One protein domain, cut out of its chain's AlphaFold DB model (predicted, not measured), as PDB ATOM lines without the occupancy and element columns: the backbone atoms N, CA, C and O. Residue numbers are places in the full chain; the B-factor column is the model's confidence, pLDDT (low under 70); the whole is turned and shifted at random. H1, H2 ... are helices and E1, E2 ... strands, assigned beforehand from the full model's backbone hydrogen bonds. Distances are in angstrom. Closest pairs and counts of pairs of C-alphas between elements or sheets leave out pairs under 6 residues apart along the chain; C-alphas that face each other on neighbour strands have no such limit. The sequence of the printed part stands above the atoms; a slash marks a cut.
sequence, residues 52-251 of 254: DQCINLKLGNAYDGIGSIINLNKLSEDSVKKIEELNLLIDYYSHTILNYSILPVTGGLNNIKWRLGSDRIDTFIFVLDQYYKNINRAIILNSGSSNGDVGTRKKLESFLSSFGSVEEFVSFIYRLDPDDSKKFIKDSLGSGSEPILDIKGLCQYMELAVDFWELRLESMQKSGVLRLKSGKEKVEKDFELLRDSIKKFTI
ATOM      1  N   ASP A  52      -6.817  47.106  31.303       88.88
ATOM      2  CA  ASP A  52      -5.931  46.655  30.239       88.88
ATOM      3  C   ASP A  52      -5.027  45.533  30.749       88.88
ATOM      4  O   ASP A  52      -4.484  45.601  31.858       88.88
ATOM      5  N   GLN A  53      -4.858  44.503  29.923       91.06
ATOM      6  CA  GLN A  53      -3.882  43.451  30.153       91.06
ATOM      7  C   GLN A  53      -2.519  43.911  29.618       91.06
ATOM      8  O   GLN A  53      -2.358  44.146  28.416       91.06
ATOM      9  N   CYS A  54      -1.539  44.028  30.515       93.00
ATOM     10  CA  CYS A  54      -0.232  44.604  30.201       93.00
ATOM     11  C   CYS A  54       0.559  43.676  29.270       93.00
ATOM     12  O   CYS A  54       0.879  44.054  28.144       93.00
ATOM     13  N   ILE A  55       0.810  42.447  29.729       91.81
ATOM     14  CA  ILE A  55       1.433  41.373  28.958       91.81
ATOM     15  C   ILE A  55       0.343  40.461  28.399       91.81
ATOM     16  O   ILE A  55      -0.404  39.839  29.159       91.81
ATOM     17  N   ASN A  56       0.282  40.349  27.074       86.94
ATOM     18  CA  ASN A  56      -0.509  39.340  26.378       86.94
ATOM     19  C   ASN A  56       0.458  38.348  25.715       86.94
ATOM     20  O   ASN A  56       1.154  38.710  24.769       86.94
ATOM     21  N   LEU A  57       0.558  37.135  26.261       86.50
ATOM     22  CA  LEU A  57       1.471  36.095  25.786       86.50
ATOM     23  C   LEU A  57       0.782  34.732  25.866       86.50
ATOM     24  O   LEU A  57       0.354  34.332  26.948       86.50
ATOM     25  N   LYS A  58       0.691  34.012  24.740       82.69
ATOM     26  CA  LYS A  58       0.133  32.651  24.690       82.69
ATOM     27  C   LYS A  58       1.015  31.746  23.840       82.69
ATOM     28  O   LYS A  58       1.105  31.913  22.630       82.69
ATOM     29  N   LEU A  59       1.662  30.759  24.454       83.69
ATOM     30  CA  LEU A  59       2.610  29.895  23.745       83.69
ATOM     31  C   LEU A  59       1.899  28.813  22.927       83.69
ATOM     32  O   LEU A  59       0.917  28.227  23.376       83.69
ATOM     33  N   GLY A  60       2.416  28.527  21.727       73.88
ATOM     34  CA  GLY A  60       1.934  27.426  20.886       73.88
ATOM     35  C   GLY A  60       0.542  27.640  20.282       73.88
ATOM     36  O   GLY A  60      -0.006  26.733  19.659       73.88
ATOM     37  N   ASN A  61      -0.036  28.834  20.438       73.00
ATOM     38  CA  ASN A  61      -1.298  29.191  19.813       73.00
ATOM     39  C   ASN A  61      -1.042  29.732  18.401       73.00
ATOM     40  O   ASN A  61      -0.508  30.825  18.241       73.00
ATOM     41  N   ALA A  62      -1.463  28.990  17.375       58.84
ATOM     42  CA  ALA A  62      -1.280  29.374  15.973       58.84
ATOM     43  C   ALA A  62      -2.002  30.679  15.578       58.84
ATOM     44  O   ALA A  62      -1.662  31.275  14.560       58.84
ATOM     45  N   TYR A  63      -2.988  31.119  16.367       58.44
ATOM     46  CA  TYR A  63      -3.701  32.381  16.155       58.44
ATOM     47  C   TYR A  63      -3.021  33.581  16.835       58.44
ATOM     48  O   TYR A  63      -3.409  34.718  16.573       58.44
ATOM     49  N   ASP A  64      -2.023  33.343  17.692       65.38
ATOM     50  CA  ASP A  64      -1.170  34.375  18.279       65.38
ATOM     51  C   ASP A  64       0.135  34.451  17.472       65.38
ATOM     52  O   ASP A  64       0.877  33.472  17.383       65.38
ATOM     53  N   GLY A  65       0.414  35.600  16.852       66.62
ATOM     54  CA  GLY A  65       1.554  35.758  15.942       66.62
ATOM     55  C   GLY A  65       2.883  35.361  16.591       66.62
ATOM     56  O   GLY A  65       3.656  34.609  16.003       66.62
ATOM     57  N   ILE A  66       3.105  35.775  17.840       73.75
ATOM     58  CA  ILE A  66       4.333  35.483  18.597       73.75
ATOM     59  C   ILE A  66       4.287  34.066  19.180       73.75
ATOM     60  O   ILE A  66       5.286  33.347  19.159       73.75
ATOM     61  N   GLY A  67       3.110  33.626  19.634       70.19
ATOM     62  CA  GLY A  67       2.872  32.260  20.105       70.19
ATOM     63  C   GLY A  67       3.144  31.185  19.051       70.19
ATOM     64  O   GLY A  67       3.613  30.095  19.385       70.19
ATOM     65  N   SER A  68       2.910  31.511  17.776       77.00
ATOM     66  CA  SER A  68       3.079  30.614  16.628       77.00
ATOM     67  C   SER A  68       4.537  30.298  16.270       77.00
ATOM     68  O   SER A  68       4.796  29.315  15.571       77.00
ATOM     69  N   ILE A  69       5.501  31.074  16.789       81.00
ATOM     70  CA  ILE A  69       6.946  30.814  16.630       81.00
ATOM     71  C   ILE A  69       7.295  29.411  17.141       81.00
ATOM     72  O   ILE A  69       8.164  28.720  16.597       81.00
ATOM     73  N   ILE A  70       6.573  28.953  18.164       78.00
ATOM     74  CA  ILE A  70       6.635  27.582  18.647       78.00
ATOM     75  C   ILE A  70       5.645  26.728  17.850       78.00
ATOM     76  O   ILE A  70       4.451  26.680  18.137       78.00
ATOM     77  N   ASN A  71       6.158  25.973  16.878       78.38
ATOM     78  CA  ASN A  71       5.372  24.945  16.202       78.38
ATOM     79  C   ASN A  71       5.368  23.647  17.026       78.38
ATOM     80  O   ASN A  71       6.275  22.824  16.886       78.38
ATOM     81  N   LEU A  72       4.339  23.472  17.864       78.25
ATOM     82  CA  LEU A  72       4.184  22.312  18.752       78.25
ATOM     83  C   LEU A  72       4.226  20.968  18.008       78.25
ATOM     84  O   LEU A  72       4.810  20.016  18.512       78.25
ATOM     85  N   ASN A  73       3.712  20.904  16.774       78.69
ATOM     86  CA  ASN A  73       3.669  19.671  15.972       78.69
ATOM     87  C   ASN A  73       5.055  19.168  15.536       78.69
ATOM     88  O   ASN A  73       5.177  18.060  15.021       78.69
ATOM     89  N   LYS A  74       6.096  19.996  15.675       81.50
ATOM     90  CA  LYS A  74       7.483  19.657  15.322       81.50
ATOM     91  C   LYS A  74       8.345  19.323  16.540       81.50
ATOM     92  O   LYS A  74       9.562  19.216  16.404       81.50
ATOM     93  N   LEU A  75       7.748  19.230  17.724       80.69
ATOM     94  CA  LEU A  75       8.454  18.996  18.978       80.69
ATOM     95  C   LEU A  75       8.183  17.584  19.502       80.69
ATOM     96  O   LEU A  75       7.167  16.975  19.180       80.69
ATOM     97  N   SER A  76       9.104  17.062  20.315       84.50
ATOM     98  CA  SER A  76       8.868  15.820  21.057       84.50
ATOM     99  C   SER A  76       7.765  16.008  22.103       84.50
ATOM    100  O   SER A  76       7.581  17.119  22.604       84.50
ATOM    101  N   GLU A  77       7.088  14.925  22.494       85.81
ATOM    102  CA  GLU A  77       6.072  14.945  23.562       85.81
ATOM    103  C   GLU A  77       6.602  15.585  24.855       85.81
ATOM    104  O   GLU A  77       5.953  16.457  25.429       85.81
ATOM    105  N   ASP A  78       7.832  15.250  25.258       85.81
ATOM    106  CA  ASP A  78       8.489  15.853  26.425       85.81
ATOM    107  C   ASP A  78       8.647  17.375  26.305       85.81
ATOM    108  O   ASP A  78       8.561  18.100  27.298       85.81
ATOM    109  N   SER A  79       8.914  17.878  25.099       82.44
ATOM    110  CA  SER A  79       9.067  19.314  24.852       82.44
ATOM    111  C   SER A  79       7.715  20.022  24.848       82.44
ATOM    112  O   SER A  79       7.609  21.115  25.400       82.44
ATOM    113  N   VAL A  80       6.684  19.390  24.277       83.69
ATOM    114  CA  VAL A  80       5.302  19.891  24.317       83.69
ATOM    115  C   VAL A  80       4.840  20.024  25.764       83.69
ATOM    116  O   VAL A  80       4.426  21.107  26.167       83.69
ATOM    117  N   LYS A  81       5.034  18.983  26.580       85.25
ATOM    118  CA  LYS A  81       4.666  19.000  27.999       85.25
ATOM    119  C   LYS A  81       5.345  20.136  28.772       85.25
ATOM    120  O   LYS A  81       4.698  20.829  29.550       85.25
ATOM    121  N   LYS A  82       6.637  20.382  28.525       84.00
ATOM    122  CA  LYS A  82       7.364  21.510  29.141       84.00
ATOM    123  C   LYS A  82       6.788  22.868  28.738       84.00
ATOM    124  O   LYS A  82       6.718  23.769  29.567       84.00
ATOM    125  N   ILE A  83       6.389  23.029  27.474       84.50
ATOM    126  CA  ILE A  83       5.752  24.265  27.003       84.50
ATOM    127  C   ILE A  83       4.378  24.440  27.647       84.50
ATOM    128  O   ILE A  83       4.044  25.552  28.035       84.50
ATOM    129  N   GLU A  84       3.597  23.372  27.801       86.88
ATOM    130  CA  GLU A  84       2.303  23.424  28.487       86.88
ATOM    131  C   GLU A  84       2.457  23.829  29.959       86.88
ATOM    132  O   GLU A  84       1.754  24.725  30.420       86.88
ATOM    133  N   GLU A  85       3.420  23.245  30.679       87.25
ATOM    134  CA  GLU A  85       3.745  23.619  32.065       87.25
ATOM    135  C   GLU A  85       4.139  25.102  32.180       87.25
ATOM    136  O   GLU A  85       3.664  25.815  33.067       87.25
ATOM    137  N   LEU A  86       4.954  25.588  31.241       88.69
ATOM    138  CA  LEU A  86       5.350  26.991  31.153       88.69
ATOM    139  C   LEU A  86       4.159  27.908  30.839       88.69
ATOM    140  O   LEU A  86       3.992  28.954  31.468       88.69
ATOM    141  N   ASN A  87       3.300  27.499  29.905       88.62
ATOM    142  CA  ASN A  87       2.115  28.247  29.508       88.62
ATOM    143  C   ASN A  87       1.104  28.348  30.660       88.62
ATOM    144  O   ASN A  87       0.485  29.390  30.812       88.62
ATOM    145  N   LEU A  88       0.985  27.330  31.522       90.06
ATOM    146  CA  LEU A  88       0.131  27.380  32.717       90.06
ATOM    147  C   LEU A  88       0.585  28.434  33.736       90.06
ATOM    148  O   LEU A  88      -0.255  29.073  34.372       90.06
ATOM    149  N   LEU A  89       1.898  28.613  33.916       91.88
ATOM    150  CA  LEU A  89       2.431  29.663  34.789       91.88
ATOM    151  C   LEU A  89       2.238  31.050  34.167       91.88
ATOM    152  O   LEU A  89       1.783  31.964  34.850       91.88
ATOM    153  N   ILE A  90       2.529  31.200  32.872       92.12
ATOM    154  CA  ILE A  90       2.305  32.454  32.134       92.12
ATOM    155  C   ILE A  90       0.830  32.854  32.173       92.12
ATOM    156  O   ILE A  90       0.518  34.014  32.439       92.12
ATOM    157  N   ASP A  91      -0.071  31.902  31.940       90.88
ATOM    158  CA  ASP A  91      -1.518  32.103  31.989       90.88
ATOM    159  C   ASP A  91      -1.955  32.547  33.388       90.88
ATOM    160  O   ASP A  91      -2.612  33.578  33.530       90.88
ATOM    161  N   TYR A  92      -1.474  31.870  34.437       92.44
ATOM    162  CA  TYR A  92      -1.751  32.286  35.807       92.44
ATOM    163  C   TYR A  92      -1.366  33.750  36.050       92.44
ATOM    164  O   TYR A  92      -2.228  34.545  36.422       92.44
ATOM    165  N   TYR A  93      -0.106  34.133  35.803       94.12
ATOM    166  CA  TYR A  93       0.355  35.504  36.042       94.12
ATOM    167  C   TYR A  93      -0.338  36.528  35.142       94.12
ATOM    168  O   TYR A  93      -0.608  37.645  35.599       94.12
ATOM    169  N   SER A  94      -0.734  36.126  33.930       91.50
ATOM    170  CA  SER A  94      -1.521  36.944  33.004       91.50
ATOM    171  C   SER A  94      -2.878  37.364  33.570       91.50
ATOM    172  O   SER A  94      -3.396  38.418  33.188       91.50
ATOM    173  N   HIS A  95      -3.406  36.577  34.509       90.44
ATOM    174  CA  HIS A  95      -4.692  36.767  35.169       90.44
ATOM    175  C   HIS A  95      -4.586  37.247  36.627       90.44
ATOM    176  O   HIS A  95      -5.576  37.235  37.360       90.44
ATOM    177  N   THR A  96      -3.413  37.720  37.064       91.06
ATOM    178  CA  THR A  96      -3.223  38.302  38.407       91.06
ATOM    179  C   THR A  96      -3.226  39.833  38.407       91.06
ATOM    180  O   THR A  96      -3.068  40.492  37.379       91.06
ATOM    181  N   ILE A  97      -3.293  40.412  39.612       89.38
ATOM    182  CA  ILE A  97      -3.076  41.847  39.873       89.38
ATOM    183  C   ILE A  97      -1.807  42.412  39.211       89.38
ATOM    184  O   ILE A  97      -1.768  43.583  38.818       89.38
ATOM    185  N   LEU A  98      -0.762  41.591  39.073       93.12
ATOM    186  CA  LEU A  98       0.520  42.033  38.539       93.12
ATOM    187  C   LEU A  98       0.405  42.441  37.069       93.12
ATOM    188  O   LEU A  98       1.128  43.340  36.645       93.12
ATOM    189  N   ASN A  99      -0.552  41.876  36.326       94.44
ATOM    190  CA  ASN A  99      -0.684  42.069  34.885       94.44
ATOM    191  C   ASN A  99      -1.819  43.011  34.451       94.44
ATOM    192  O   ASN A  99      -2.015  43.217  33.252       94.44
ATOM    193  N   TYR A 100      -2.557  43.613  35.390       91.62
ATOM    194  CA  TYR A 100      -3.661  44.521  35.063       91.62
ATOM    195  C   TYR A 100      -3.352  45.987  35.331       91.62
ATOM    196  O   TYR A 100      -3.003  46.401  36.439       91.62
ATOM    197  N   SER A 101      -3.536  46.801  34.300       90.88
ATOM    198  CA  SER A 101      -3.432  48.254  34.361       90.88
ATOM    199  C   SER A 101      -4.710  48.905  33.848       90.88
ATOM    200  O   SER A 101      -5.752  48.260  33.731       90.88
ATOM    201  N   ILE A 102      -4.643  50.208  33.597       88.56
ATOM    202  CA  ILE A 102      -5.735  50.973  33.018       88.56
ATOM    203  C   ILE A 102      -5.246  51.803  31.836       88.56
ATOM    204  O   ILE A 102      -4.179  52.408  31.887       88.56
ATOM    205  N   LEU A 103      -6.069  51.904  30.796       89.31
ATOM    206  CA  LEU A 103      -5.815  52.750  29.629       89.31
ATOM    207  C   LEU A 103      -7.021  53.650  29.327       89.31
ATOM    208  O   LEU A 103      -8.161  53.291  29.644       89.31
ATOM    209  N   PRO A 104      -6.812  54.829  28.705       87.25
ATOM    210  CA  PRO A 104      -7.906  55.707  28.314       87.25
ATOM    211  C   PRO A 104      -8.771  55.042  27.237       87.25
ATOM    212  O   PRO A 104      -8.278  54.544  26.225       87.25
ATOM    213  N   VAL A 105     -10.090  55.098  27.423       82.69
ATOM    214  CA  VAL A 105     -11.066  54.622  26.428       82.69
ATOM    215  C   VAL A 105     -11.089  55.555  25.224       82.69
ATOM    216  O   VAL A 105     -11.159  55.129  24.074       82.69
ATOM    217  N   THR A 106     -11.048  56.862  25.488       79.00
ATOM    218  CA  THR A 106     -11.114  57.857  24.419       79.00
ATOM    219  C   THR A 106      -9.733  58.070  23.818       79.00
ATOM    220  O   THR A 106      -8.767  58.245  24.550       79.00
ATOM    221  N   GLY A 107      -9.645  58.069  22.486       78.56
ATOM    222  CA  GLY A 107      -8.365  58.096  21.775       78.56
ATOM    223  C   GLY A 107      -7.905  56.722  21.288       78.56
ATOM    224  O   GLY A 107      -7.032  56.661  20.432       78.56
ATOM    225  N   GLY A 108      -8.518  55.638  21.782       83.50
ATOM    226  CA  GLY A 108      -8.263  54.277  21.308       83.50
ATOM    227  C   GLY A 108      -6.840  53.794  21.568       83.50
ATOM    228  O   GLY A 108      -6.286  53.078  20.741       83.50
ATOM    229  N   LEU A 109      -6.231  54.192  22.691       88.81
ATOM    230  CA  LEU A 109      -4.848  53.827  23.004       88.81
ATOM    231  C   LEU A 109      -4.669  52.308  23.170       88.81
ATOM    232  O   LEU A 109      -3.673  51.754  22.717       88.81
ATOM    233  N   ASN A 110      -5.684  51.626  23.704       85.88
ATOM    234  CA  ASN A 110      -5.765  50.164  23.728       85.88
ATOM    235  C   ASN A 110      -5.754  49.557  22.307       85.88
ATOM    236  O   ASN A 110      -5.075  48.570  22.049       85.88
ATOM    237  N   ASN A 111      -6.446  50.180  21.347       85.12
ATOM    238  CA  ASN A 111      -6.441  49.726  19.955       85.12
ATOM    239  C   ASN A 111      -5.077  49.956  19.294       85.12
ATOM    240  O   ASN A 111      -4.683  49.173  18.439       85.12
ATOM    241  N   ILE A 112      -4.367  51.028  19.663       89.00
ATOM    242  CA  ILE A 112      -3.007  51.309  19.178       89.00
ATOM    243  C   ILE A 112      -2.045  50.224  19.663       89.00
ATOM    244  O   ILE A 112      -1.311  49.671  18.846       89.00
ATOM    245  N   LYS A 113      -2.096  49.890  20.961       89.31
ATOM    246  CA  LYS A 113      -1.308  48.809  21.567       89.31
ATOM    247  C   LYS A 113      -1.512  47.483  20.820       89.31
ATOM    248  O   LYS A 113      -0.540  46.851  20.406       89.31
ATOM    249  N   TRP A 114      -2.765  47.124  20.543       86.44
ATOM    250  CA  TRP A 114      -3.091  45.935  19.754       86.44
ATOM    251  C   TRP A 114      -2.599  46.021  18.296       86.44
ATOM    252  O   TRP A 114      -1.939  45.106  17.811       86.44
ATOM    253  N   ARG A 115      -2.879  47.119  17.582       85.00
ATOM    254  CA  ARG A 115      -2.597  47.243  16.136       85.00
ATOM    255  C   ARG A 115      -1.116  47.310  15.786       85.00
ATOM    256  O   ARG A 115      -0.740  46.816  14.730       85.00
ATOM    257  N   LEU A 116      -0.307  47.978  16.606       84.69
ATOM    258  CA  LEU A 116       1.096  48.242  16.273       84.69
ATOM    259  C   LEU A 116       2.045  47.145  16.747       84.69
ATOM    260  O   LEU A 116       3.099  46.969  16.146       84.69
ATOM    261  N   GLY A 117       1.684  46.426  17.809       78.31
ATOM    262  CA  GLY A 117       2.561  45.433  18.423       78.31
ATOM    263  C   GLY A 117       1.888  44.110  18.748       78.31
ATOM    264  O   GLY A 117       2.486  43.316  19.459       78.31
ATOM    265  N   SER A 118       0.651  43.863  18.302       83.81
ATOM    266  CA  SER A 118      -0.112  42.669  18.703       83.81
ATOM    267  C   SER A 118      -0.171  42.512  20.228       83.81
ATOM    268  O   SER A 118       0.038  41.431  20.761       83.81
ATOM    269  N   ASP A 119      -0.424  43.620  20.932       86.56
ATOM    270  CA  ASP A 119      -0.451  43.717  22.398       86.56
ATOM    271  C   ASP A 119       0.879  43.525  23.140       86.56
ATOM    272  O   ASP A 119       0.888  43.527  24.376       86.56
ATOM    273  N   ARG A 120       2.003  43.475  22.419       91.69
ATOM    274  CA  ARG A 120       3.344  43.548  23.001       91.69
ATOM    275  C   ARG A 120       3.568  44.840  23.780       91.69
ATOM    276  O   ARG A 120       3.509  45.936  23.214       91.69
ATOM    277  N   ILE A 121       3.877  44.713  25.072       93.62
ATOM    278  CA  ILE A 121       4.154  45.879  25.919       93.62
ATOM    279  C   ILE A 121       5.432  46.607  25.490       93.62
ATOM    280  O   ILE A 121       5.469  47.831  25.509       93.62
ATOM    281  N   ASP A 122       6.460  45.871  25.062       95.75
ATOM    282  CA  ASP A 122       7.763  46.423  24.697       95.75
ATOM    283  C   ASP A 122       7.666  47.266  23.421       95.75
ATOM    284  O   ASP A 122       8.096  48.419  23.406       95.75
ATOM    285  N   THR A 123       6.985  46.764  22.386       94.88
ATOM    286  CA  THR A 123       6.668  47.547  21.181       94.88
ATOM    287  C   THR A 123       5.806  48.764  21.509       94.88
ATOM    288  O   THR A 123       6.022  49.845  20.960       94.88
ATOM    289  N   PHE A 124       4.842  48.632  22.423       95.19
ATOM    290  CA  PHE A 124       4.015  49.767  22.819       95.19
ATOM    291  C   PHE A 124       4.823  50.856  23.548       95.19
ATOM    292  O   PHE A 124       4.674  52.037  23.227       95.19
ATOM    293  N   ILE A 125       5.730  50.472  24.452       96.94
ATOM    294  CA  ILE A 125       6.673  51.384  25.121       96.94
ATOM    295  C   ILE A 125       7.598  52.050  24.099       96.94
ATOM    296  O   ILE A 125       7.764  53.268  24.145       96.94
ATOM    297  N   PHE A 126       8.140  51.295  23.138       96.88
ATOM    298  CA  PHE A 126       8.945  51.850  22.049       96.88
ATOM    299  C   PHE A 126       8.181  52.926  21.270       96.88
ATOM    300  O   PHE A 126       8.668  54.044  21.107       96.88
ATOM    301  N   VAL A 127       6.949  52.643  20.843       95.44
ATOM    302  CA  VAL A 127       6.129  53.608  20.097       95.44
ATOM    303  C   VAL A 127       5.798  54.852  20.938       95.44
ATOM    304  O   VAL A 127       5.807  55.968  20.409       95.44
ATOM    305  N   LEU A 128       5.541  54.696  22.241       96.19
ATOM    306  CA  LEU A 128       5.345  55.818  23.168       96.19
ATOM    307  C   LEU A 128       6.606  56.677  23.307       96.19
ATOM    308  O   LEU A 128       6.516  57.901  23.244       96.19
ATOM    309  N   ASP A 129       7.779  56.063  23.431       97.25
ATOM    310  CA  ASP A 129       9.059  56.774  23.472       97.25
ATOM    311  C   ASP A 129       9.284  57.613  22.206       97.25
ATOM    312  O   ASP A 129       9.617  58.798  22.288       97.25
ATOM    313  N   GLN A 130       8.980  57.056  21.028       96.31
ATOM    314  CA  GLN A 130       9.037  57.806  19.769       96.31
ATOM    315  C   GLN A 130       8.061  58.993  19.733       96.31
ATOM    316  O   GLN A 130       8.342  60.009  19.084       96.31
ATOM    317  N   TYR A 131       6.913  58.881  20.408       96.06
ATOM    318  CA  TYR A 131       5.962  59.980  20.555       96.06
ATOM    319  C   TYR A 131       6.519  61.088  21.456       96.06
ATOM    320  O   TYR A 131       6.547  62.245  21.031       96.06
ATOM    321  N   TYR A 132       7.004  60.757  22.655       96.69
ATOM    322  CA  TYR A 132       7.511  61.759  23.604       96.69
ATOM    323  C   TYR A 132       8.794  62.440  23.113       96.69
ATOM    324  O   TYR A 132       8.980  63.635  23.336       96.69
ATOM    325  N   LYS A 133       9.629  61.738  22.339       96.31
ATOM    326  CA  LYS A 133      10.812  62.317  21.677       96.31
ATOM    327  C   LYS A 133      10.491  63.171  20.447       96.31
ATOM    328  O   LYS A 133      11.404  63.685  19.812       96.31
ATOM    329  N   ASN A 134       9.214  63.339  20.094       94.56
ATOM    330  CA  ASN A 134       8.766  64.049  18.891       94.56
ATOM    331  C   ASN A 134       9.291  63.468  17.559       94.56
ATOM    332  O   ASN A 134       9.253  64.159  16.545       94.56
ATOM    333  N   ILE A 135       9.723  62.202  17.526       94.19
ATOM    334  CA  ILE A 135      10.291  61.574  16.321       94.19
ATOM    335  C   ILE A 135       9.169  61.077  15.400       94.19
ATOM    336  O   ILE A 135       9.127  61.437  14.229       94.19
ATOM    337  N   ASN A 136       8.223  60.292  15.932       90.00
ATOM    338  CA  ASN A 136       7.165  59.641  15.143       90.00
ATOM    339  C   ASN A 136       5.766  59.785  15.768       90.00
ATOM    340  O   ASN A 136       4.970  58.845  15.810       90.00
ATOM    341  N   ARG A 137       5.420  60.992  16.233       89.69
ATOM    342  CA  ARG A 137       4.136  61.266  16.917       89.69
ATOM    343  C   ARG A 137       2.896  60.875  16.115       89.69
ATOM    344  O   ARG A 137       1.888  60.467  16.694       89.69
ATOM    345  N   ALA A 138       2.973  60.978  14.789       87.81
ATOM    346  CA  ALA A 138       1.876  60.648  13.888       87.81
ATOM    347  C   ALA A 138       1.444  59.174  13.983       87.81
ATOM    348  O   ALA A 138       0.260  58.894  13.804       87.81
ATOM    349  N   ILE A 139       2.358  58.251  14.318       87.25
ATOM    350  CA  ILE A 139       2.047  56.819  14.453       87.25
ATOM    351  C   ILE A 139       0.981  56.605  15.527       87.25
ATOM    352  O   ILE A 139      -0.006  55.921  15.282       87.25
ATOM    353  N   ILE A 140       1.115  57.244  16.691       88.75
ATOM    354  CA  ILE A 140       0.116  57.146  17.761       88.75
ATOM    355  C   ILE A 140      -1.149  57.917  17.385       88.75
ATOM    356  O   ILE A 140      -2.254  57.376  17.423       88.75
ATOM    357  N   LEU A 141      -1.003  59.183  16.986       87.62
ATOM    358  CA  LEU A 141      -2.152  60.070  16.785       87.62
ATOM    359  C   LEU A 141      -3.059  59.634  15.624       87.62
ATOM    360  O   LEU A 141      -4.258  59.911  15.651       87.62
ATOM    361  N   ASN A 142      -2.530  58.925  14.624       83.12
ATOM    362  CA  ASN A 142      -3.313  58.480  13.472       83.12
ATOM    363  C   ASN A 142      -3.828  57.039  13.589       83.12
ATOM    364  O   ASN A 142      -4.802  56.712  12.915       83.12
ATOM    365  N   SER A 143      -3.254  56.206  14.462       79.31
ATOM    366  CA  SER A 143      -3.608  54.778  14.567       79.31
ATOM    367  C   SER A 143      -4.808  54.471  15.478       79.31
ATOM    368  O   SER A 143      -5.392  53.388  15.381       79.31
ATOM    369  N   GLY A 144      -5.192  55.403  16.360       66.06
ATOM    370  CA  GLY A 144      -6.170  55.156  17.435       66.06
ATOM    371  C   GLY A 144      -7.653  55.209  17.065       66.06
ATOM    372  O   GLY A 144      -8.484  54.679  17.800       66.06
ATOM    373  N   SER A 145      -8.018  55.803  15.925       66.19
ATOM    374  CA  SER A 145      -9.416  55.944  15.494       66.19
ATOM    375  C   SER A 145      -9.613  55.345  14.108       66.19
ATOM    376  O   SER A 145      -8.925  55.732  13.169       66.19
ATOM    377  N   SER A 146     -10.585  54.439  13.961       60.34
ATOM    378  CA  SER A 146     -11.005  53.900  12.658       60.34
ATOM    379  C   SER A 146     -11.529  54.980  11.705       60.34
ATOM    380  O   SER A 146     -11.510  54.775  10.499       60.34
ATOM    381  N   ASN A 147     -11.961  56.129  12.242       60.09
ATOM    382  CA  ASN A 147     -12.611  57.195  11.478       60.09
ATOM    383  C   ASN A 147     -11.761  58.476  11.410       60.09
ATOM    384  O   ASN A 147     -12.212  59.478  10.865       60.09
ATOM    385  N   GLY A 148     -10.556  58.483  11.997       63.03
ATOM    386  CA  GLY A 148      -9.625  59.616  11.921       63.03
ATOM    387  C   GLY A 148     -10.128  60.939  12.519       63.03
ATOM    388  O   GLY A 148      -9.547  61.982  12.228       63.03
ATOM    389  N   ASP A 149     -11.187  60.910  13.337       78.81
ATOM    390  CA  ASP A 149     -11.802  62.114  13.903       78.81
ATOM    391  C   ASP A 149     -10.794  62.960  14.707       78.81
ATOM    392  O   ASP A 149     -10.150  62.490  15.651       78.81
ATOM    393  N   VAL A 150     -10.702  64.243  14.350       81.62
ATOM    394  CA  VAL A 150      -9.805  65.226  14.972       81.62
ATOM    395  C   VAL A 150     -10.108  65.388  16.463       81.62
ATOM    396  O   VAL A 150      -9.181  65.544  17.260       81.62
ATOM    397  N   GLY A 151     -11.382  65.315  16.866       83.38
ATOM    398  CA  GLY A 151     -11.772  65.403  18.275       83.38
ATOM    399  C   GLY A 151     -11.177  64.270  19.111       83.38
ATOM    400  O   GLY A 151     -10.653  64.495  20.204       83.38
ATOM    401  N   THR A 152     -11.192  63.056  18.572       81.50
ATOM    402  CA  THR A 152     -10.606  61.865  19.200       81.50
ATOM    403  C   THR A 152      -9.086  61.979  19.326       81.50
ATOM    404  O   THR A 152      -8.545  61.689  20.396       81.50
ATOM    405  N   ARG A 153      -8.400  62.486  18.291       86.69
ATOM    406  CA  ARG A 153      -6.944  62.731  18.334       86.69
ATOM    407  C   ARG A 153      -6.561  63.748  19.404       86.69
ATOM    408  O   ARG A 153      -5.661  63.484  20.192       86.69
ATOM    409  N   LYS A 154      -7.289  64.866  19.491       88.25
ATOM    410  CA  LYS A 154      -7.056  65.904  20.510       88.25
ATOM    411  C   LYS A 154      -7.229  65.374  21.932       88.25
ATOM    412  O   LYS A 154      -6.500  65.777  22.831       88.25
ATOM    413  N   LYS A 155      -8.181  64.463  22.156       87.12
ATOM    414  CA  LYS A 155      -8.368  63.827  23.470       87.12
ATOM    415  C   LYS A 155      -7.221  62.877  23.813       87.12
ATOM    416  O   LYS A 155      -6.766  62.902  24.952       87.12
ATOM    417  N   LEU A 156      -6.728  62.103  22.841       89.75
ATOM    418  CA  LEU A 156      -5.538  61.267  23.023       89.75
ATOM    419  C   LEU A 156      -4.297  62.115  23.326       89.75
ATOM    420  O   LEU A 156      -3.562  61.826  24.260       89.75
ATOM    421  N   GLU A 157      -4.090  63.189  22.570       91.06
ATOM    422  CA  GLU A 157      -2.985  64.121  22.790       91.06
ATOM    423  C   GLU A 157      -3.096  64.822  24.152       91.06
ATOM    424  O   GLU A 157      -2.113  64.920  24.881       91.06
ATOM    425  N   SER A 158      -4.298  65.241  24.556       90.06
ATOM    426  CA  SER A 158      -4.550  65.811  25.888       90.06
ATOM    427  C   SER A 158      -4.243  64.824  27.019       90.06
ATOM    428  O   SER A 158      -3.759  65.229  28.078       90.06
ATOM    429  N   PHE A 159      -4.501  63.533  26.790       90.69
ATOM    430  CA  PHE A 159      -4.137  62.466  27.712       90.69
ATOM    431  C   PHE A 159      -2.623  62.271  27.785       90.69
ATOM    432  O   PHE A 159      -2.065  62.384  28.868       90.69
ATOM    433  N   LEU A 160      -1.954  62.039  26.654       92.56
ATOM    434  CA  LEU A 160      -0.511  61.777  26.619       92.56
ATOM    435  C   LEU A 160       0.312  62.983  27.088       92.56
ATOM    436  O   LEU A 160       1.272  62.804  27.817       92.56
ATOM    437  N   SER A 161      -0.119  64.212  26.788       91.75
ATOM    438  CA  SER A 161       0.487  65.445  27.334       91.75
ATOM    439  C   SER A 161       0.319  65.608  28.848       91.75
ATOM    440  O   SER A 161       0.799  66.586  29.414       91.75
ATOM    441  N   SER A 162      -0.381  64.683  29.511       89.81
ATOM    442  CA  SER A 162      -0.378  64.584  30.972       89.81
ATOM    443  C   SER A 162       0.893  63.933  31.518       89.81
ATOM    444  O   SER A 162       1.081  63.909  32.724       89.81
ATOM    445  N   PHE A 163       1.759  63.416  30.653       91.00
ATOM    446  CA  PHE A 163       3.048  62.849  31.014       91.00
ATOM    447  C   PHE A 163       4.129  63.588  30.219       91.00
ATOM    448  O   PHE A 163       3.951  63.877  29.034       91.00
ATOM    449  N   GLY A 164       5.235  63.931  30.870       91.12
ATOM    450  CA  GLY A 164       6.381  64.596  30.256       91.12
ATOM    451  C   GLY A 164       7.274  63.644  29.462       91.12
ATOM    452  O   GLY A 164       7.975  64.081  28.548       91.12
ATOM    453  N   SER A 165       7.236  62.346  29.775       94.75
ATOM    454  CA  SER A 165       8.076  61.334  29.134       94.75
ATOM    455  C   SER A 165       7.446  59.935  29.140       94.75
ATOM    456  O   SER A 165       6.400  59.695  29.755       94.75
ATOM    457  N   VAL A 166       8.101  58.987  28.459       96.19
ATOM    458  CA  VAL A 166       7.695  57.574  28.482       96.19
ATOM    459  C   VAL A 166       7.886  56.961  29.869       96.19
ATOM    460  O   VAL A 166       7.064  56.158  30.292       96.19
ATOM    461  N   GLU A 167       8.915  57.379  30.606       95.56
ATOM    462  CA  GLU A 167       9.188  56.946  31.975       95.56
ATOM    463  C   GLU A 167       8.073  57.377  32.926       95.56
ATOM    464  O   GLU A 167       7.571  56.553  33.691       95.56
ATOM    465  N   GLU A 168       7.619  58.631  32.835       93.50
ATOM    466  CA  GLU A 168       6.480  59.109  33.623       93.50
ATOM    467  C   GLU A 168       5.198  58.342  33.284       93.50
ATOM    468  O   GLU A 168       4.460  57.933  34.184       93.50
ATOM    469  N   PHE A 169       4.947  58.094  31.992       94.25
ATOM    470  CA  PHE A 169       3.809  57.290  31.556       94.25
ATOM    471  C   PHE A 169       3.881  55.869  32.125       94.25
ATOM    472  O   PHE A 169       2.913  55.402  32.721       94.25
ATOM    473  N   VAL A 170       5.010  55.178  31.956       95.25
ATOM    474  CA  VAL A 170       5.204  53.788  32.391       95.25
ATOM    475  C   VAL A 170       5.098  53.682  33.908       95.25
ATOM    476  O   VAL A 170       4.366  52.830  34.410       95.25
ATOM    477  N   SER A 171       5.753  54.576  34.647       92.56
ATOM    478  CA  SER A 171       5.665  54.589  36.105       92.56
ATOM    479  C   SER A 171       4.232  54.829  36.580       92.56
ATOM    480  O   SER A 171       3.746  54.141  37.476       92.56
ATOM    481  N   PHE A 172       3.499  55.749  35.949       90.44
ATOM    482  CA  PHE A 172       2.137  56.049  36.370       90.44
ATOM    483  C   PHE A 172       1.131  54.967  35.958       90.44
ATOM    484  O   PHE A 172       0.394  54.463  36.805       90.44
ATOM    485  N   ILE A 173       1.085  54.613  34.672       91.50
ATOM    486  CA  ILE A 173       0.095  53.693  34.093       91.50
ATOM    487  C   ILE A 173       0.383  52.254  34.492       91.50
ATOM    488  O   ILE A 173      -0.536  51.524  34.846       91.50
ATOM    489  N   TYR A 174       1.650  51.848  34.495       93.31
ATOM    490  CA  TYR A 174       2.036  50.500  34.888       93.31
ATOM    491  C   TYR A 174       2.511  50.418  36.332       93.31
ATOM    492  O   TYR A 174       2.948  49.350  36.740       93.31
ATOM    493  N   ARG A 175       2.369  51.470  37.151       91.19
ATOM    494  CA  ARG A 175       2.753  51.464  38.578       91.19
ATOM    495  C   ARG A 175       4.096  50.804  38.838       91.19
ATOM    496  O   ARG A 175       4.227  50.006  39.763       91.19
ATOM    497  N   LEU A 176       5.074  51.125  38.007       93.00
ATOM    498  CA  LEU A 176       6.448  50.719  38.240       93.00
ATOM    499  C   LEU A 176       7.159  51.834  39.000       93.00
ATOM    500  O   LEU A 176       6.905  53.018  38.757       93.00
ATOM    501  N   ASP A 177       8.036  51.453  39.919       90.19
ATOM    502  CA  ASP A 177       8.892  52.418  40.593       90.19
ATOM    503  C   ASP A 177       9.772  53.137  39.544       90.19
ATOM    504  O   ASP A 177      10.350  52.468  38.675       90.19
ATOM    505  N   PRO A 178       9.839  54.483  39.542       85.75
ATOM    506  CA  PRO A 178      10.610  55.227  38.548       85.75
ATOM    507  C   PRO A 178      12.087  54.837  38.481       85.75
ATOM    508  O   PRO A 178      12.671  54.885  37.399       85.75
ATOM    509  N   ASP A 179      12.706  54.470  39.604       86.44
ATOM    510  CA  ASP A 179      14.124  54.131  39.636       86.44
ATOM    511  C   ASP A 179      14.362  52.689  39.192       86.44
ATOM    512  O   ASP A 179      15.232  52.449  38.348       86.44
ATOM    513  N   ASP A 180      13.532  51.754  39.659       85.81
ATOM    514  CA  ASP A 180      13.674  50.334  39.321       85.81
ATOM    515  C   ASP A 180      13.281  50.038  37.859       85.81
ATOM    516  O   ASP A 180      13.819  49.133  37.216       85.81
ATOM    517  N   SER A 181      12.376  50.835  37.276       89.44
ATOM    518  CA  SER A 181      11.858  50.604  35.919       89.44
ATOM    519  C   SER A 181      12.761  51.087  34.783       89.44
ATOM    520  O   SER A 181      12.527  50.711  33.634       89.44
ATOM    521  N   LYS A 182      13.828  51.854  35.056       93.06
ATOM    522  CA  LYS A 182      14.723  52.389  34.004       93.06
ATOM    523  C   LYS A 182      15.331  51.291  33.142       93.06
ATOM    524  O   LYS A 182      15.386  51.422  31.918       93.06
ATOM    525  N   LYS A 183      15.777  50.198  33.773       94.00
ATOM    526  CA  LYS A 183      16.322  49.041  33.053       94.00
ATOM    527  C   LYS A 183      15.242  48.386  32.192       94.00
ATOM    528  O   LYS A 183      15.468  48.195  31.005       94.00
ATOM    529  N   PHE A 184      14.069  48.119  32.764       96.25
ATOM    530  CA  PHE A 184      12.945  47.530  32.036       96.25
ATOM    531  C   PHE A 184      12.529  48.366  30.822       96.25
ATOM    532  O   PHE A 184      12.317  47.819  29.743       96.25
ATOM    533  N   ILE A 185      12.459  49.693  30.965       97.25
ATOM    534  CA  ILE A 185      12.151  50.599  29.855       97.25
ATOM    535  C   ILE A 185      13.242  50.501  28.794       97.25
ATOM    536  O   ILE A 185      12.924  50.278  27.632       97.25
ATOM    537  N   LYS A 186      14.522  50.597  29.169       96.94
ATOM    538  CA  LYS A 186      15.637  50.468  28.221       96.94
ATOM    539  C   LYS A 186      15.586  49.149  27.443       96.94
ATOM    540  O   LYS A 186      15.731  49.163  26.223       96.94
ATOM    541  N   ASP A 187      15.361  48.037  28.135       96.25
ATOM    542  CA  ASP A 187      15.279  46.712  27.519       96.25
ATOM    543  C   ASP A 187      14.036  46.602  26.617       96.25
ATOM    544  O   ASP A 187      14.119  46.080  25.505       96.25
ATOM    545  N   SER A 188      12.915  47.206  27.031       96.94
ATOM    546  CA  SER A 188      11.699  47.340  26.219       96.94
ATOM    547  C   SER A 188      11.927  48.149  24.946       96.94
ATOM    548  O   SER A 188      11.409  47.779  23.899       96.94
ATOM    549  N   LEU A 189      12.714  49.228  24.997       96.81
ATOM    550  CA  LEU A 189      13.044  50.017  23.805       96.81
ATOM    551  C   LEU A 189      13.891  49.218  22.814       96.81
ATOM    552  O   LEU A 189      13.675  49.342  21.612       96.81
ATOM    553  N   GLY A 190      14.830  48.404  23.309       94.69
ATOM    554  CA  GLY A 190      15.673  47.555  22.464       94.69
ATOM    555  C   GLY A 190      14.916  46.381  21.841       94.69
ATOM    556  O   GLY A 190      15.085  46.101  20.661       94.69
ATOM    557  N   SER A 191      14.067  45.702  22.615       93.44
ATOM    558  CA  SER A 191      13.266  44.567  22.128       93.44
ATOM    559  C   SER A 191      12.077  45.021  21.273       93.44
ATOM    560  O   SER A 191      11.750  44.423  20.247       93.44
ATOM    561  N   GLY A 192      11.428  46.113  21.675       93.94
ATOM    562  CA  GLY A 192      10.207  46.622  21.063       93.94
ATOM    563  C   GLY A 192      10.395  47.255  19.687       93.94
ATOM    564  O   GLY A 192       9.410  47.363  18.953       93.94
ATOM    565  N   SER A 193      11.623  47.650  19.333       93.75
ATOM    566  CA  SER A 193      11.956  48.171  18.002       93.75
ATOM    567  C   SER A 193      12.085  47.080  16.939       93.75
ATOM    568  O   SER A 193      12.097  47.402  15.754       93.75
ATOM    569  N   GLU A 194      12.160  45.808  17.342       91.56
ATOM    570  CA  GLU A 194      12.414  44.678  16.451       91.56
ATOM    571  C   GLU A 194      11.238  43.678  16.420       91.56
ATOM    572  O   GLU A 194      10.518  43.477  17.415       91.56
ATOM    573  N   PRO A 195      11.010  43.007  15.276       90.25
ATOM    574  CA  PRO A 195      10.081  41.892  15.212       90.25
ATOM    575  C   PRO A 195      10.639  40.678  15.966       90.25
ATOM    576  O   PRO A 195      11.832  40.383  15.919       90.25
ATOM    577  N   ILE A 196       9.753  39.910  16.600       89.62
ATOM    578  CA  ILE A 196      10.113  38.596  17.137       89.62
ATOM    579  C   ILE A 196       9.949  37.580  16.005       89.62
ATOM    580  O   ILE A 196       8.830  37.294  15.585       89.62
ATOM    581  N   LEU A 197      11.067  37.066  15.493       86.88
ATOM    582  CA  LEU A 197      11.086  36.157  14.337       86.88
ATOM    583  C   LEU A 197      11.501  34.730  14.691       86.88
ATOM    584  O   LEU A 197      11.281  33.804  13.910       86.88
ATOM    585  N   ASP A 198      12.115  34.546  15.854       85.81
ATOM    586  CA  ASP A 198      12.682  33.277  16.271       85.81
ATOM    587  C   ASP A 198      12.485  33.025  17.770       85.81
ATOM    588  O   ASP A 198      11.950  33.839  18.528       85.81
ATOM    589  N   ILE A 199      12.916  31.838  18.192       85.31
ATOM    590  CA  ILE A 199      12.814  31.387  19.580       85.31
ATOM    591  C   ILE A 199      13.642  32.263  20.520       85.31
ATOM    592  O   ILE A 199      13.232  32.477  21.655       85.31
ATOM    593  N   LYS A 200      14.781  32.792  20.064       87.81
ATOM    594  CA  LYS A 200      15.628  33.641  20.898       87.81
ATOM    595  C   LYS A 200      14.905  34.945  21.230       87.81
ATOM    596  O   LYS A 200      14.840  35.305  22.401       87.81
ATOM    597  N   GLY A 201      14.322  35.605  20.230       89.69
ATOM    598  CA  GLY A 201      13.503  36.797  20.438       89.69
ATOM    599  C   GLY A 201      12.288  36.508  21.323       89.69
ATOM    600  O   GLY A 201      11.958  37.304  22.199       89.69
ATOM    601  N   LEU A 202      11.646  35.345  21.147       89.62
ATOM    602  CA  LEU A 202      10.525  34.938  21.996       89.62
ATOM    603  C   LEU A 202      10.967  34.793  23.457       89.62
ATOM    604  O   LEU A 202      10.321  35.343  24.343       89.62
ATOM    605  N   CYS A 203      12.083  34.107  23.711       89.69
ATOM    606  CA  CYS A 203      12.644  33.965  25.050       89.69
ATOM    607  C   CYS A 203      12.991  35.321  25.674       89.69
ATOM    608  O   CYS A 203      12.674  35.536  26.838       89.69
ATOM    609  N   GLN A 204      13.567  36.252  24.908       91.81
ATOM    610  CA  GLN A 204      13.847  37.610  25.387       91.81
ATOM    611  C   GLN A 204      12.565  38.345  25.803       91.81
ATOM    612  O   GLN A 204      12.518  38.953  26.871       91.81
ATOM    613  N   TYR A 205      11.499  38.240  25.007       93.31
ATOM    614  CA  TYR A 205      10.207  38.830  25.356       93.31
ATOM    615  C   TYR A 205       9.567  38.164  26.585       93.31
ATOM    616  O   TYR A 205       8.962  38.836  27.420       93.31
ATOM    617  N   MET A 206       9.734  36.850  26.746       92.81
ATOM    618  CA  MET A 206       9.285  36.133  27.941       92.81
ATOM    619  C   MET A 206      10.045  36.569  29.196       92.81
ATOM    620  O   MET A 206       9.421  36.755  30.235       92.81
ATOM    621  N   GLU A 207      11.364  36.763  29.117       94.06
ATOM    622  CA  GLU A 207      12.144  37.310  30.235       94.06
ATOM    623  C   GLU A 207      11.663  38.715  30.601       94.06
ATOM    624  O   GLU A 207      11.467  38.998  31.780       94.06
ATOM    625  N   LEU A 208      11.363  39.553  29.604       95.44
ATOM    626  CA  LEU A 208      10.805  40.890  29.810       95.44
ATOM    627  C   LEU A 208       9.434  40.858  30.509       95.44
ATOM    628  O   LEU A 208       9.148  41.711  31.350       95.44
ATOM    629  N   ALA A 209       8.591  39.866  30.209       95.19
ATOM    630  CA  ALA A 209       7.329  39.659  30.920       95.19
ATOM    631  C   ALA A 209       7.542  39.292  32.400       95.19
ATOM    632  O   ALA A 209       6.833  39.813  33.264       95.19
ATOM    633  N   VAL A 210       8.529  38.440  32.703       96.12
ATOM    634  CA  VAL A 210       8.878  38.093  34.092       96.12
ATOM    635  C   VAL A 210       9.431  39.315  34.830       96.12
ATOM    636  O   VAL A 210       8.945  39.620  35.918       96.12
ATOM    637  N   ASP A 211      10.355  40.065  34.214       96.50
ATOM    638  CA  ASP A 211      10.889  41.327  34.755       96.50
ATOM    639  C   ASP A 211       9.748  42.305  35.093       96.50
ATOM    640  O   ASP A 211       9.730  42.919  36.161       96.50
ATOM    641  N   PHE A 212       8.753  42.430  34.207       97.06
ATOM    642  CA  PHE A 212       7.586  43.278  34.440       97.06
ATOM    643  C   PHE A 212       6.795  42.853  35.685       97.06
ATOM    644  O   PHE A 212       6.456  43.698  36.518       97.06
ATOM    645  N   TRP A 213       6.482  41.561  35.833       96.75
ATOM    646  CA  TRP A 213       5.709  41.073  36.979       96.75
ATOM    647  C   TRP A 213       6.471  41.198  38.303       96.75
ATOM    648  O   TRP A 213       5.853  41.546  39.312       96.75
ATOM    649  N   GLU A 214       7.787  40.982  38.303       95.62
ATOM    650  CA  GLU A 214       8.657  41.207  39.466       95.62
ATOM    651  C   GLU A 214       8.643  42.679  39.895       95.62
ATOM    652  O   GLU A 214       8.308  42.986  41.041       95.62
ATOM    653  N   LEU A 215       8.876  43.605  38.960       95.81
ATOM    654  CA  LEU A 215       8.845  45.044  39.242       95.81
ATOM    655  C   LEU A 215       7.474  45.507  39.757       95.81
ATOM    656  O   LEU A 215       7.382  46.332  40.671       95.81
ATOM    657  N   ARG A 216       6.386  44.963  39.199       93.81
ATOM    658  CA  ARG A 216       5.017  45.229  39.668       93.81
ATOM    659  C   ARG A 216       4.810  44.737  41.092       93.81
ATOM    660  O   ARG A 216       4.219  45.456  41.898       93.81
ATOM    661  N   LEU A 217       5.281  43.531  41.402       93.62
ATOM    662  CA  LEU A 217       5.175  42.948  42.733       93.62
ATOM    663  C   LEU A 217       5.900  43.818  43.760       93.62
ATOM    664  O   LEU A 217       5.308  44.181  44.778       93.62
ATOM    665  N   GLU A 218       7.147  44.187  43.474       92.31
ATOM    666  CA  GLU A 218       7.964  45.024  44.351       92.31
ATOM    667  C   GLU A 218       7.327  46.397  44.579       92.31
ATOM    668  O   GLU A 218       7.131  46.805  45.726       92.31
ATOM    669  N   SER A 219       6.917  47.081  43.510       91.88
ATOM    670  CA  SER A 219       6.256  48.390  43.589       91.88
ATOM    671  C   SER A 219       4.955  48.344  44.406       91.88
ATOM    672  O   SER A 219       4.704  49.189  45.276       91.88
ATOM    673  N   MET A 220       4.126  47.315  44.205       90.19
ATOM    674  CA  MET A 220       2.881  47.144  44.960       90.19
ATOM    675  C   MET A 220       3.115  46.788  46.431       90.19
ATOM    676  O   MET A 220       2.310  47.166  47.284       90.19
ATOM    677  N   GLN A 221       4.202  46.081  46.748       90.00
ATOM    678  CA  GLN A 221       4.607  45.820  48.128       90.00
ATOM    679  C   GLN A 221       5.120  47.091  48.808       90.00
ATOM    680  O   GLN A 221       4.667  47.409  49.910       90.00
ATOM    681  N   LYS A 222       6.000  47.850  48.139       89.50
ATOM    682  CA  LYS A 222       6.548  49.128  48.629       89.50
ATOM    683  C   LYS A 222       5.441  50.146  48.923       89.50
ATOM    684  O   LYS A 222       5.439  50.765  49.982       89.50
ATOM    685  N   SER A 223       4.461  50.268  48.027       86.12
ATOM    686  CA  SER A 223       3.297  51.156  48.197       86.12
ATOM    687  C   SER A 223       2.240  50.628  49.179       86.12
ATOM    688  O   SER A 223       1.298  51.341  49.522       86.12
ATOM    689  N   GLY A 224       2.366  49.381  49.642       86.88
ATOM    690  CA  GLY A 224       1.422  48.745  50.561       86.88
ATOM    691  C   GLY A 224       0.099  48.298  49.927       86.88
ATOM    692  O   GLY A 224      -0.766  47.803  50.656       86.88
ATOM    693  N   VAL A 225      -0.049  48.434  48.603       84.44
ATOM    694  CA  VAL A 225      -1.210  47.978  47.815       84.44
ATOM    695  C   VAL A 225      -1.368  46.460  47.889       84.44
ATOM    696  O   VAL A 225      -2.486  45.953  47.988       84.44
ATOM    697  N   LEU A 226      -0.247  45.735  47.884       85.00
ATOM    698  CA  LEU A 226      -0.205  44.282  47.988       85.00
ATOM    699  C   LEU A 226       0.599  43.865  49.220       85.00
ATOM    700  O   LEU A 226       1.750  44.252  49.396       85.00
ATOM    701  N   ARG A 227       0.005  43.024  50.072       81.75
ATOM    702  CA  ARG A 227       0.676  42.450  51.246       81.75
ATOM    703  C   ARG A 227       0.688  40.932  51.145       81.75
ATOM    704  O   ARG A 227      -0.281  40.278  51.519       81.75
ATOM    705  N   LEU A 228       1.801  40.371  50.683       78.31
ATOM    706  CA  LEU A 228       2.032  38.928  50.711       78.31
ATOM    707  C   LEU A 228       2.753  38.562  52.011       78.31
ATOM    708  O   LEU A 228       3.970  38.671  52.099       78.31
ATOM    709  N   LYS A 229       2.000  38.164  53.044       64.44
ATOM    710  CA  LYS A 229       2.590  37.628  54.289       64.44
ATOM    711  C   LYS A 229       2.961  36.148  54.168       64.44
ATOM    712  O   LYS A 229       3.929  35.707  54.767       64.44
ATOM    713  N   SER A 230       2.193  35.393  53.388       67.12
ATOM    714  CA  SER A 230       2.409  33.981  53.071       67.12
ATOM    715  C   SER A 230       2.376  33.811  51.555       67.12
ATOM    716  O   SER A 230       1.526  34.415  50.904       67.12
ATOM    717  N   GLY A 231       3.268  32.996  50.990       77.94
ATOM    718  CA  GLY A 231       3.299  32.732  49.546       77.94
ATOM    719  C   GLY A 231       4.185  33.668  48.718       77.94
ATOM    720  O   GLY A 231       4.259  33.465  47.513       77.94
ATOM    721  N   LYS A 232       4.897  34.627  49.334       84.12
ATOM    722  CA  LYS A 232       5.942  35.414  48.651       84.12
ATOM    723  C   LYS A 232       7.032  34.502  48.075       84.12
ATOM    724  O   LYS A 232       7.251  34.531  46.874       84.12
ATOM    725  N   GLU A 233       7.577  33.608  48.902       86.06
ATOM    726  CA  GLU A 233       8.557  32.591  48.482       86.06
ATOM    727  C   GLU A 233       8.044  31.730  47.321       86.06
ATOM    728  O   GLU A 233       8.807  31.287  46.472       86.06
ATOM    729  N   LYS A 234       6.728  31.488  47.266       89.81
ATOM    730  CA  LYS A 234       6.121  30.741  46.166       89.81
ATOM    731  C   LYS A 234       6.107  31.553  44.871       89.81
ATOM    732  O   LYS A 234       6.417  30.985  43.835       89.81
ATOM    733  N   VAL A 235       5.764  32.841  44.925       91.62
ATOM    734  CA  VAL A 235       5.815  33.722  43.745       91.62
ATOM    735  C   VAL A 235       7.250  33.853  43.233       91.62
ATOM    736  O   VAL A 235       7.484  33.693  42.042       91.62
ATOM    737  N   GLU A 236       8.215  34.062  44.131       91.12
ATOM    738  CA  GLU A 236       9.642  34.127  43.783       91.12
ATOM    739  C   GLU A 236      10.112  32.823  43.129       91.12
ATOM    740  O   GLU A 236      10.701  32.842  42.051       91.12
ATOM    741  N   LYS A 237       9.749  31.673  43.711       92.06
ATOM    742  CA  LYS A 237      10.051  30.362  43.131       92.06
ATOM    743  C   LYS A 237       9.383  30.147  41.773       92.06
ATOM    744  O   LYS A 237       9.986  29.538  40.894       92.06
ATOM    745  N   ASP A 238       8.150  30.609  41.582       94.25
ATOM    746  CA  ASP A 238       7.483  30.522  40.282       94.25
ATOM    747  C   ASP A 238       8.236  31.358  39.227       94.25
ATOM    748  O   ASP A 238       8.421  30.886  38.106       94.25
ATOM    749  N   PHE A 239       8.726  32.554  39.574       95.06
ATOM    750  CA  PHE A 239       9.541  33.378  38.672       95.06
ATOM    751  C   PHE A 239      10.905  32.748  38.362       95.06
ATOM    752  O   PHE A 239      11.314  32.718  37.198       95.06
ATOM    753  N   GLU A 240      11.578  32.154  39.350       94.25
ATOM    754  CA  GLU A 240      12.797  31.364  39.126       94.25
ATOM    755  C   GLU A 240      12.540  30.194  38.167       94.25
ATOM    756  O   GLU A 240      13.280  30.001  37.199       94.25
ATOM    757  N   LEU A 241      11.448  29.450  38.381       92.50
ATOM    758  CA  LEU A 241      11.042  28.342  37.513       92.50
ATOM    759  C   LEU A 241      10.745  28.808  36.083       92.50
ATOM    760  O   LEU A 241      11.137  28.123  35.133       92.50
ATOM    761  N   LEU A 242      10.088  29.962  35.912       93.19
ATOM    762  CA  LEU A 242       9.871  30.571  34.598       93.19
ATOM    763  C   LEU A 242      11.211  30.852  33.910       93.19
ATOM    764  O   LEU A 242      11.423  30.392  32.787       93.19
ATOM    765  N   ARG A 243      12.145  31.534  34.585       93.81
ATOM    766  CA  ARG A 243      13.460  31.884  34.019       93.81
ATOM    767  C   ARG A 243      14.284  30.656  33.656       93.81
ATOM    768  O   ARG A 243      14.853  30.592  32.567       93.81
ATOM    769  N   ASP A 244      14.320  29.655  34.524       91.31
ATOM    770  CA  ASP A 244      15.031  28.405  34.253       91.31
ATOM    771  C   ASP A 244      14.434  27.648  33.067       91.31
ATOM    772  O   ASP A 244      15.166  27.069  32.257       91.31
ATOM    773  N   SER A 245      13.107  27.668  32.933       88.38
ATOM    774  CA  SER A 245      12.409  27.052  31.803       88.38
ATOM    775  C   SER A 245      12.707  27.786  30.493       88.38
ATOM    776  O   SER A 245      13.017  27.140  29.489       88.38
ATOM    777  N   ILE A 246      12.714  29.123  30.513       88.94
ATOM    778  CA  ILE A 246      13.062  29.969  29.361       88.94
ATOM    779  C   ILE A 246      14.508  29.716  28.900       88.94
ATOM    780  O   ILE A 246      14.762  29.492  27.711       88.94
ATOM    781  N   LYS A 247      15.467  29.658  29.834       85.81
ATOM    782  CA  LYS A 247      16.879  29.363  29.523       85.81
ATOM    783  C   LYS A 247      17.052  27.996  28.868       85.81
ATOM    784  O   LYS A 247      17.763  27.867  27.871       85.81
ATOM    785  N   LYS A 248      16.381  26.967  29.393       79.06
ATOM    786  CA  LYS A 248      16.420  25.610  28.818       79.06
ATOM    787  C   LYS A 248      15.852  25.579  27.399       79.06
ATOM    788  O   LYS A 248      16.378  24.850  26.559       79.06
ATOM    789  N   PHE A 249      14.838  26.396  27.118       72.75
ATOM    790  CA  PHE A 249      14.279  26.534  25.775       72.75
ATOM    791  C   PHE A 249      15.319  27.073  24.781       72.75
ATOM    792  O   PHE A 249      15.475  26.522  23.691       72.75
ATOM    793  N   THR A 250      16.112  28.059  25.209       65.31
ATOM    794  CA  THR A 250      17.192  28.669  24.413       65.31
ATOM    795  C   THR A 250      18.333  27.688  24.101       65.31
ATOM    796  O   THR A 250      18.868  27.699  22.997       65.31
ATOM    797  N   ILE A 251      18.702  26.817  25.049       54.22
ATOM    798  CA  ILE A 251      19.826  25.870  24.897       54.22
ATOM    799  C   ILE A 251      19.453  24.679  23.999       54.22
ATOM    800  O   ILE A 251      20.307  24.138  23.308       54.22
TER     801      ILE A 251
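Overview. This is residues 52 to 251 of the 254 residues of an uncharacterized protein of Oscillospiraceae bacterium (UniProt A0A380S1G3). Look first for three helices side by side in a row, H7, H8 and H9, each running opposite ways to the one before, with the long H8 in the middle. H1 packs slantwise on part of H9 at one end of the row, while at the other end H3 crosses H7 and is the core of a cluster of short helices, H2, H4, H5 and H6. The printed part has 200 residues, with nine named helices and one named strand in the order H1, E1, H2, H3, H4, H5, H6, H7, H8, H9; the class is mostly helix. It is compact, with a radius of gyration of the C-alphas of 17.6 A, and spans 54 by 42 by 25 A.

Along the chain. Find C-alpha 199 at (12.814, 31.387, 19.580), where H8, residues 199 to 222, begins its 34.6 A; it ends at C-alpha 222 at (6.548, 49.128, 48.629). Before it comes H7, residues 181 to 192, 15.5 A, and after it H9, residues 232 to 251, 29.1 A. Go back to C-alpha 77 at (6.072, 14.945, 23.562), where H1, residues 77 to 94, begins its 25.1 A. Then come E1, residues 100 to 104, H2, residues 109 to 117, H3, residues 121 to 132, H4, residues 137 to 143, H5, residues 150 to 160, and H6, residues 166 to 173.

Arrangement. H8 and H9 form a helical hairpin at a shallow tilt of 13 degrees; their closest C-alphas, of Cys 203 and Ile 246, are 5.9 A apart. H7 and H8 form another at 22 degrees, closest at Phe 184 and Asp 211, 7.1 A between C-alphas. H1 touches H9 with residues 82 to 89 alone, at a steep tilt of 41 degrees, opposite ways; the closest C-alphas are those of Leu 86 and Leu 242, 6.7 A. The hub is H3, about perpendicular to H7 at 82 degrees, with the C-alphas of Thr 123 and Gly 192 closest at 3.7 A. H3 also touches H2, H4 and H6, closest to H6 at Asp 129 and Val 166, 5.3 A between C-alphas. H5 touches H4, the C-alphas of Leu 141 and Arg 153 being closest at 5.7 A. E1 pairs with no named strand, but residues 52 to 53 pair antiparallel with its residues 100 to 101. In each of the nine helices, every O i to N i+4 pair is within hydrogen-bond range.

Size, cuts and confidence. The two C-alphas farthest apart, of Asp 78 and Gly 151, are 54.1 A from each other. The printed part has no cut, and no link between named elements is long, but residues 52 to 76 hold no named element. The mean pLDDT of the printed part is 87.3; look for values under 70 at residues 62 to 65, 144 to 148, 229 to 230 and 250 to 251.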